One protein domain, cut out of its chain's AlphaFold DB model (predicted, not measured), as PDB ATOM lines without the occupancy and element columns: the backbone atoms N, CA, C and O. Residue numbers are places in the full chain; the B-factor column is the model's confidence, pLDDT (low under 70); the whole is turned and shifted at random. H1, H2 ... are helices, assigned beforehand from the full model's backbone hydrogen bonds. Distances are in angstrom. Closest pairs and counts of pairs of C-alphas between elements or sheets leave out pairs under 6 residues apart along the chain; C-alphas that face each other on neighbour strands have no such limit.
ATOM      1  N   LYS A 650     -37.409 -31.865  21.622       91.94
ATOM      2  CA  LYS A 650     -36.416 -31.688  22.683       91.94
ATOM      3  C   LYS A 650     -36.735 -32.584  23.894       91.94
ATOM      4  O   LYS A 650     -37.113 -32.094  24.946       91.94
ATOM      5  N   GLU A 651     -36.587 -33.903  23.736       89.56
ATOM      6  CA  GLU A 651     -36.894 -34.924  24.766       89.56
ATOM      7  C   GLU A 651     -36.187 -34.723  26.132       89.56
ATOM      8  O   GLU A 651     -36.617 -35.307  27.126       89.56
ATOM      9  N   PHE A 652     -35.087 -33.960  26.195       89.12
ATOM     10  CA  PHE A 652     -34.218 -33.848  27.372       89.12
ATOM     11  C   PHE A 652     -33.897 -32.385  27.713       89.12
ATOM     12  O   PHE A 652     -32.951 -31.813  27.177       89.12
ATOM     13  N   GLU A 653     -34.653 -31.782  28.625       91.25
ATOM     14  CA  GLU A 653     -34.416 -30.419  29.126       91.25
ATOM     15  C   GLU A 653     -33.338 -30.366  30.219       91.25
ATOM     16  O   GLU A 653     -33.096 -31.350  30.927       91.25
ATOM     17  N   CYS A 654     -32.680 -29.211  30.367       90.38
ATOM     18  CA  CYS A 654     -31.786 -28.968  31.496       90.38
ATOM     19  C   CYS A 654     -32.606 -28.620  32.759       90.38
ATOM     20  O   CYS A 654     -33.425 -27.704  32.709       90.38
ATOM     21  N   PRO A 655     -32.402 -29.302  33.906       83.88
ATOM     22  CA  PRO A 655     -33.146 -29.051  35.140       83.88
ATOM     23  C   PRO A 655     -32.679 -27.802  35.906       83.88
ATOM     24  O   PRO A 655     -33.288 -27.463  36.918       83.88
ATOM     25  N   TYR A 656     -31.609 -27.129  35.466       83.81
ATOM     26  CA  TYR A 656     -31.239 -25.816  35.993       83.81
ATOM     27  C   TYR A 656     -32.168 -24.750  35.388       83.81
ATOM     28  O   TYR A 656     -32.160 -24.591  34.164       83.81
ATOM     29  N   PRO A 657     -32.939 -23.990  36.198       82.94
ATOM     30  CA  PRO A 657     -33.905 -23.014  35.684       82.94
ATOM     31  C   PRO A 657     -33.291 -22.010  34.702       82.94
ATOM     32  O   PRO A 657     -33.858 -21.776  33.641       82.94
ATOM     33  N   SER A 658     -32.072 -21.543  34.986       86.00
ATOM     34  CA  SER A 658     -31.315 -20.604  34.147       86.00
ATOM     35  C   SER A 658     -31.071 -21.069  32.706       86.00
ATOM     36  O   SER A 658     -30.889 -20.232  31.836       86.00
ATOM     37  N   CYS A 659     -31.058 -22.380  32.439       90.38
ATOM     38  CA  CYS A 659     -30.909 -22.931  31.084       90.38
ATOM     39  C   CYS A 659     -32.240 -23.447  30.507       90.38
ATOM     40  O   CYS A 659     -32.367 -23.634  29.297       90.38
ATOM     41  N   SER A 660     -33.252 -23.643  31.359       83.38
ATOM     42  CA  SER A 660     -34.634 -23.891  30.935       83.38
ATOM     43  C   SER A 660     -35.280 -22.613  30.377       83.38
ATOM     44  O   SER A 660     -35.919 -22.660  29.329       83.38
ATOM     45  N   GLU A 661     -35.018 -21.453  30.995       80.38
ATOM     46  CA  GLU A 661     -35.461 -20.127  30.523       80.38
ATOM     47  C   GLU A 661     -34.938 -19.780  29.114       80.38
ATOM     48  O   GLU A 661     -35.653 -19.173  28.320       80.38
ATOM     49  N   GLU A 662     -33.735 -20.238  28.757       84.62
ATOM     50  CA  GLU A 662     -33.157 -20.108  27.408       84.62
ATOM     51  C   GLU A 662     -33.750 -21.104  26.384       84.62
ATOM     52  O   GLU A 662     -33.382 -21.108  25.206       84.62
ATOM     53  N   GLY A 663     -34.649 -21.999  26.810       84.00
ATOM     54  CA  GLY A 663     -35.229 -23.038  25.963       84.00
ATOM     55  C   GLY A 663     -34.223 -24.106  25.513       84.00
ATOM     56  O   GLY A 663     -34.439 -24.750  24.474       84.00
ATOM     57  N   LEU A 664     -33.126 -24.318  26.258       85.81
ATOM     58  CA  LEU A 664     -32.078 -25.306  25.959       85.81
ATOM     59  C   LEU A 664     -32.510 -26.743  26.298       85.81
ATOM     60  O   LEU A 664     -31.895 -27.459  27.087       85.81
ATOM     61  N   GLY A 665     -33.581 -27.193  25.648       89.88
ATOM     62  CA  GLY A 665     -33.903 -28.607  25.535       89.88
ATOM     63  C   GLY A 665     -33.083 -29.292  24.436       89.88
ATOM     64  O   GLY A 665     -32.880 -28.750  23.347       89.88
ATOM     65  N   PHE A 666     -32.637 -30.514  24.712       92.25
ATOM     66  CA  PHE A 666     -31.803 -31.335  23.841       92.25
ATOM     67  C   PHE A 666     -32.602 -32.522  23.294       92.25
ATOM     68  O   PHE A 666     -33.329 -33.193  24.019       92.25
ATOM     69  N   VAL A 667     -32.403 -32.871  22.021       90.69
ATOM     70  CA  VAL A 667     -33.038 -34.062  21.414       90.69
ATOM     71  C   VAL A 667     -32.396 -35.379  21.902       90.69
ATOM     72  O   VAL A 667     -32.896 -36.469  21.634       90.69
ATOM     73  N   ARG A 668     -31.243 -35.327  22.593       89.56
ATOM     74  CA  ARG A 668     -30.490 -36.523  23.018       89.56
ATOM     75  C   ARG A 668     -29.806 -36.340  24.377       89.56
ATOM     76  O   ARG A 668     -29.084 -35.364  24.581       89.56
ATOM     77  N   LYS A 669     -29.956 -37.333  25.266       86.25
ATOM     78  CA  LYS A 669     -29.390 -37.350  26.632       86.25
ATOM     79  C   LYS A 669     -27.872 -37.137  26.687       86.25
ATOM     80  O   LYS A 669     -27.397 -36.507  27.619       86.25
ATOM     81  N   ASP A 670     -27.099 -37.621  25.715       87.69
ATOM     82  CA  ASP A 670     -25.645 -37.394  25.677       87.69
ATOM     83  C   ASP A 670     -25.282 -35.926  25.412       87.69
ATOM     84  O   ASP A 670     -24.313 -35.439  25.980       87.69
ATOM     85  N   LYS A 671     -26.068 -35.195  24.611       91.94
ATOM     86  CA  LYS A 671     -25.868 -33.752  24.411       91.94
ATOM     87  C   LYS A 671     -26.254 -32.939  25.650       91.94
ATOM     88  O   LYS A 671     -25.520 -32.015  25.983       91.94
ATOM     89  N   LEU A 672     -27.293 -33.348  26.383       90.19
ATOM     90  CA  LEU A 672     -27.587 -32.806  27.717       90.19
ATOM     91  C   LEU A 672     -26.441 -33.091  28.714       90.19
ATOM     92  O   LEU A 672     -26.033 -32.199  29.446       90.19
ATOM     93  N   LEU A 673     -25.870 -34.303  28.722       85.06
ATOM     94  CA  LEU A 673     -24.726 -34.659  29.583       85.06
ATOM     95  C   LEU A 673     -23.441 -33.886  29.246       85.06
ATOM     96  O   LEU A 673     -22.676 -33.559  30.149       85.06
ATOM     97  N   VAL A 674     -23.214 -33.579  27.966       89.06
ATOM     98  CA  VAL A 674     -22.141 -32.676  27.523       89.06
ATOM     99  C   VAL A 674     -22.406 -31.262  28.050       89.06
ATOM    100  O   VAL A 674     -21.578 -30.739  28.784       89.06
ATOM    101  N   HIS A 675     -23.594 -30.694  27.814       91.00
ATOM    102  CA  HIS A 675     -23.985 -29.383  28.353       91.00
ATOM    103  C   HIS A 675     -23.833 -29.285  29.884       91.00
ATOM    104  O   HIS A 675     -23.245 -28.324  30.365       91.00
ATOM    105  N   PHE A 676     -24.251 -30.296  30.657       85.88
ATOM    106  CA  PHE A 676     -24.029 -30.323  32.111       85.88
ATOM    107  C   PHE A 676     -22.551 -30.176  32.502       85.88
ATOM    108  O   PHE A 676     -22.224 -29.425  33.416       85.88
ATOM    109  N   ARG A 677     -21.652 -30.898  31.831       83.44
ATOM    110  CA  ARG A 677     -20.213 -30.886  32.136       83.44
ATOM    111  C   ARG A 677     -19.502 -29.636  31.598       83.44
ATOM    112  O   ARG A 677     -18.412 -29.320  32.065       83.44
ATOM    113  N   ASP A 678     -20.112 -28.944  30.643       87.00
ATOM    114  CA  ASP A 678     -19.484 -27.839  29.922       87.00
ATOM    115  C   ASP A 678     -20.092 -26.458  30.304       87.00
ATOM    116  O   ASP A 678     -19.501 -25.436  29.977       87.00
ATOM    117  N   VAL A 679     -21.242 -26.420  31.006       88.50
ATOM    118  CA  VAL A 679     -21.944 -25.195  31.486       88.50
ATOM    119  C   VAL A 679     -22.226 -25.208  33.002       88.50
ATOM    120  O   VAL A 679     -22.453 -24.162  33.608       88.50
ATOM    121  N   HIS A 680     -22.212 -26.378  33.653       84.44
ATOM    122  CA  HIS A 680     -22.517 -26.520  35.086       84.44
ATOM    123  C   HIS A 680     -21.386 -27.185  35.889       84.44
ATOM    124  O   HIS A 680     -21.620 -27.696  36.983       84.44
ATOM    125  N   SER A 681     -20.149 -27.178  35.380       75.44
ATOM    126  CA  SER A 681     -18.988 -27.762  36.073       75.44
ATOM    127  C   SER A 681     -18.251 -26.796  37.004       75.44
ATOM    128  O   SER A 681     -17.338 -27.197  37.723       75.44
ATOM    129  N   ASP A 682     -18.642 -25.526  36.980       72.19
ATOM    130  CA  ASP A 682     -17.713 -24.403  37.099       72.19
ATOM    131  C   ASP A 682     -17.580 -23.960  38.568       72.19
ATOM    132  O   ASP A 682     -18.006 -22.885  38.987       72.19
ATOM    133  N   GLY A 683     -17.064 -24.870  39.398       60.81
ATOM    134  CA  GLY A 683     -16.872 -24.702  40.842       60.81
ATOM    135  C   GLY A 683     -18.094 -25.065  41.694       60.81
ATOM    136  O   GLY A 683     -17.941 -25.692  42.742       60.81
ATOM    137  N   SER A 684     -19.313 -24.767  41.233       58.00
ATOM    138  CA  SER A 684     -20.562 -25.180  41.906       58.00
ATOM    139  C   SER A 684     -20.978 -26.632  41.600       58.00
ATOM    140  O   SER A 684     -21.711 -27.248  42.375       58.00
ATOM    141  N   GLY A 685     -20.461 -27.208  40.509       54.06
ATOM    142  CA  GLY A 685     -20.846 -28.504  39.926       54.06
ATOM    143  C   GLY A 685     -20.520 -29.775  40.724       54.06
ATOM    144  O   GLY A 685     -20.485 -30.861  40.149       54.06
ATOM    145  N   ARG A 686     -20.261 -29.685  42.036       66.06
ATOM    146  CA  ARG A 686     -20.055 -30.865  42.902       66.06
ATOM    147  C   ARG A 686     -21.358 -31.545  43.318       66.06
ATOM    148  O   ARG A 686     -21.323 -32.716  43.682       66.06
ATOM    149  N   VAL A 687     -22.493 -30.848  43.276       74.25
ATOM    150  CA  VAL A 687     -23.820 -31.437  43.522       74.25
ATOM    151  C   VAL A 687     -24.305 -32.118  42.249       74.25
ATOM    152  O   VAL A 687     -24.317 -31.494  41.190       74.25
ATOM    153  N   CYS A 688     -24.758 -33.372  42.330       77.75
ATOM    154  CA  CYS A 688     -25.455 -33.971  41.194       77.75
ATOM    155  C   CYS A 688     -26.776 -33.213  40.910       77.75
ATOM    156  O   CYS A 688     -27.635 -33.161  41.794       77.75
ATOM    157  N   PRO A 689     -26.995 -32.672  39.694       70.12
ATOM    158  CA  PRO A 689     -28.153 -31.828  39.369       70.12
ATOM    159  C   PRO A 689     -29.499 -32.561  39.356       70.12
ATOM    160  O   PRO A 689     -30.558 -31.940  39.270       70.12
ATOM    161  N   ILE A 690     -29.490 -33.891  39.437       75.06
ATOM    162  CA  ILE A 690     -30.707 -34.684  39.567       75.06
ATOM    163  C   ILE A 690     -31.153 -34.601  41.036       75.06
ATOM    164  O   ILE A 690     -30.645 -35.319  41.893       75.06
ATOM    165  N   LEU A 691     -32.114 -33.710  41.316       65.56
ATOM    166  CA  LEU A 691     -32.472 -33.211  42.661       65.56
ATOM    167  C   LEU A 691     -32.789 -34.267  43.743       65.56
ATOM    168  O   LEU A 691     -32.789 -33.933  44.923       65.56
ATOM    169  N   HIS A 692     -33.054 -35.528  43.388       67.44
ATOM    170  CA  HIS A 692     -33.231 -36.604  44.376       67.44
ATOM    171  C   HIS A 692     -31.909 -37.160  44.926       67.44
ATOM    172  O   HIS A 692     -31.931 -37.960  45.857       67.44
ATOM    173  N   CYS A 693     -30.772 -36.836  44.305       72.12
ATOM    174  CA  CYS A 693     -29.511 -37.499  44.599       72.12
ATOM    175  C   CYS A 693     -28.903 -37.018  45.920       72.12
ATOM    176  O   CYS A 693     -28.468 -37.832  46.735       72.12
ATOM    177  N   GLY A 694     -28.849 -35.696  46.119       69.25
ATOM    178  CA  GLY A 694     -28.247 -35.051  47.294       69.25
ATOM    179  C   GLY A 694     -26.730 -35.244  47.442       69.25
ATOM    180  O   GLY A 694     -26.118 -34.593  48.285       69.25
ATOM    181  N   VAL A 695     -26.106 -36.101  46.625       70.38
ATOM    182  CA  VAL A 695     -24.663 -36.350  46.632       70.38
ATOM    183  C   VAL A 695     -23.932 -35.110  46.121       70.38
ATOM    184  O   VAL A 695     -23.743 -34.909  44.921       70.38
ATOM    185  N   MET A 696     -23.499 -34.293  47.079       65.75
ATOM    186  CA  MET A 696     -22.233 -33.579  46.993       65.75
ATOM    187  C   MET A 696     -21.129 -34.612  46.742       65.75
ATOM    188  O   MET A 696     -20.949 -35.536  47.539       65.75
ATOM    189  N   LEU A 697     -20.354 -34.452  45.672       64.19
ATOM    190  CA  LEU A 697     -19.058 -35.109  45.529       64.19
ATOM    191  C   LEU A 697     -18.055 -34.410  46.457       64.19
ATOM    192  O   LEU A 697     -17.207 -33.616  46.037       64.19
ATOM    193  N   SER A 698     -18.192 -34.706  47.751       57.66
ATOM    194  CA  SER A 698     -17.289 -34.304  48.830       57.66
ATOM    195  C   SER A 698     -15.950 -35.034  48.694       57.66
ATOM    196  O   SER A 698     -15.656 -35.980  49.415       57.66
ATOM    197  N   GLY A 699     -15.163 -34.638  47.692       58.72
ATOM    198  CA  GLY A 699     -13.732 -34.910  47.643       58.72
ATOM    199  C   GLY A 699     -13.006 -33.895  48.519       58.72
ATOM    200  O   GLY A 699     -13.080 -32.692  48.239       58.72
ATOM    201  N   ASP A 700     -12.335 -34.385  49.558       53.06
ATOM    202  CA  ASP A 700     -11.787 -33.597  50.667       53.06
ATOM    203  C   ASP A 700     -10.560 -32.759  50.258       53.06
ATOM    204  O   ASP A 700      -9.406 -33.102  50.496       53.06
ATOM    205  N   GLY A 701     -10.825 -31.628  49.603       57.72
ATOM    206  CA  GLY A 701      -9.921 -30.481  49.470       57.72
ATOM    207  C   GLY A 701      -8.724 -30.586  48.512       57.72
ATOM    208  O   GLY A 701      -8.286 -29.538  48.050       57.72
ATOM    209  N   GLN A 702      -8.185 -31.776  48.210       56.47
ATOM    210  CA  GLN A 702      -6.845 -31.897  47.587       56.47
ATOM    211  C   GLN A 702      -6.731 -32.805  46.342       56.47
ATOM    212  O   GLN A 702      -5.623 -33.081  45.893       56.47
ATOM    213  N   GLY A 703      -7.846 -33.257  45.757       54.38
ATOM    214  CA  GLY A 703      -7.847 -33.925  44.444       54.38
ATOM    215  C   GLY A 703      -7.884 -32.923  43.282       54.38
ATOM    216  O   GLY A 703      -8.585 -31.914  43.373       54.38
ATOM    217  N   GLU A 704      -7.149 -33.202  42.202       60.53
ATOM    218  CA  GLU A 704      -7.052 -32.335  41.015       60.53
ATOM    219  C   GLU A 704      -8.400 -32.195  40.273       60.53
ATOM    220  O   GLU A 704      -9.208 -33.123  40.216       60.53
ATOM    221  N   GLU A 705      -8.645 -31.016  39.691       65.50
ATOM    222  CA  GLU A 705      -9.959 -30.606  39.163       65.50
ATOM    223  C   GLU A 705     -10.496 -31.512  38.036       65.50
ATOM    224  O   GLU A 705     -11.707 -31.725  37.920       65.50
ATOM    225  N   GLU A 706      -9.600 -32.099  37.239       64.38
ATOM    226  CA  GLU A 706      -9.940 -32.977  36.114       64.38
ATOM    227  C   GLU A 706     -10.615 -34.287  36.573       64.38
ATOM    228  O   GLU A 706     -11.600 -34.724  35.969       64.38
ATOM    229  N   GLU A 707     -10.187 -34.860  37.707       65.19
ATOM    230  CA  GLU A 707     -10.750 -36.109  38.249       65.19
ATOM    231  C   GLU A 707     -12.226 -35.938  38.668       65.19
ATOM    232  O   GLU A 707     -13.040 -36.863  38.566       65.19
ATOM    233  N   GLY A 708     -12.615 -34.726  39.082       67.75
ATOM    234  CA  GLY A 708     -13.993 -34.401  39.453       67.75
ATOM    235  C   GLY A 708     -14.987 -34.564  38.297       67.75
ATOM    236  O   GLY A 708     -16.104 -35.052  38.506       67.75
ATOM    237  N   LYS A 709     -14.582 -34.216  37.065       68.69
ATOM    238  CA  LYS A 709     -15.463 -34.273  35.885       68.69
ATOM    239  C   LYS A 709     -15.726 -35.716  35.439       68.69
ATOM    240  O   LYS A 709     -16.867 -36.044  35.101       68.69
ATOM    241  N   GLU A 710     -14.728 -36.601  35.514       69.88
ATOM    242  CA  GLU A 710     -14.937 -38.035  35.263       69.88
ATOM    243  C   GLU A 710     -15.777 -38.685  36.375       69.88
ATOM    244  O   GLU A 710     -16.746 -39.388  36.077       69.88
ATOM    245  N   ARG A 711     -15.509 -38.372  37.653       77.44
ATOM    246  CA  ARG A 711     -16.271 -38.912  38.797       77.44
ATOM    247  C   ARG A 711     -17.757 -38.525  38.762       77.44
ATOM    248  O   ARG A 711     -18.594 -39.357  39.120       77.44
ATOM    249  N   MET A 712     -18.112 -37.329  38.275       78.69
ATOM    250  CA  MET A 712     -19.514 -36.939  38.037       78.69
ATOM    251  C   MET A 712     -20.147 -37.712  36.866       78.69
ATOM    252  O   MET A 712     -21.274 -38.199  36.989       78.69
ATOM    253  N   GLY A 713     -19.426 -37.890  35.753       77.31
ATOM    254  CA  GLY A 713     -19.895 -38.685  34.611       77.31
ATOM    255  C   GLY A 713     -20.121 -40.162  34.960       77.31
ATOM    256  O   GLY A 713     -21.149 -40.744  34.601       77.31
ATOM    257  N   GLU A 714     -19.204 -40.755  35.727       82.62
ATOM    258  CA  GLU A 714     -19.367 -42.081  36.325       82.62
ATOM    259  C   GLU A 714     -20.592 -42.143  37.237       82.62
ATOM    260  O   GLU A 714     -21.415 -43.041  37.087       82.62
ATOM    261  N   HIS A 715     -20.734 -41.199  38.171       85.06
ATOM    262  CA  HIS A 715     -21.856 -41.161  39.106       85.06
ATOM    263  C   HIS A 715     -23.208 -41.091  38.373       85.06
ATOM    264  O   HIS A 715     -24.087 -41.917  38.627       85.06
ATOM    265  N   MET A 716     -23.348 -40.209  37.376       83.56
ATOM    266  CA  MET A 716     -24.555 -40.141  36.543       83.56
ATOM    267  C   MET A 716     -24.843 -41.429  35.761       83.56
ATOM    268  O   MET A 716     -26.005 -41.739  35.509       83.56
ATOM    269  N   LYS A 717     -23.817 -42.192  35.379       84.00
ATOM    270  CA  LYS A 717     -23.966 -43.490  34.703       84.00
ATOM    271  C   LYS A 717     -24.257 -44.641  35.678       84.00
ATOM    272  O   LYS A 717     -24.895 -45.620  35.296       84.00
TER     273      LYS A 717
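AT A GLANCE: This is residues 650 to 717 of the 788 residues of the protein "C2H2-type domain-containing protein" of Sclerotinia borealis (strain F-4128) (UniProt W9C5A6). Two helices, H2 and H3, run opposite ways and come near each other at one place, joined by a long looping link, residues 680 to 704. Before them, a short antiparallel pairing of residues 652 to 653 with 665 to 666 brackets the small H1. The 68 printed residues, 28 of them in H1, H2 and H3 in that order, with no named strand, are all helix by class, compact with a radius of gyration of the C-alphas of 12.4 A, and elongated, 38 by 20 by 19 A.

IN THESE COORDINATES: H1 is residues 657 to 660, from C-alpha 657 at (-33.905, -23.014, 35.684). H2, residues 669 to 679, measures 15.1 A. H3, residues 705 to 717, measures 19.5 A and ends at C-alpha 717, (-23.966, -43.490, 34.703).

HOW THE PARTS SIT: H1 is apart from H2 and H3. H2 and H3 are close but not clearly touching, at a shallow tilt of 26 degrees; their closest C-alphas, Arg 677 and Lys 709, are 6.9 A apart. Every O i to N i+4 pair is within hydrogen-bond range in H2, 7 of 9 in H3; H1 is too short for one.

THE WHOLE: The farthest C-alphas, Lys 650 and Gln 702, are 38.7 A apart. The printed part has no cut. The link H2 to H3 is long. Mean pLDDT of the printed part is 77.0; 22 residues, among them 696 to 710, are under 70.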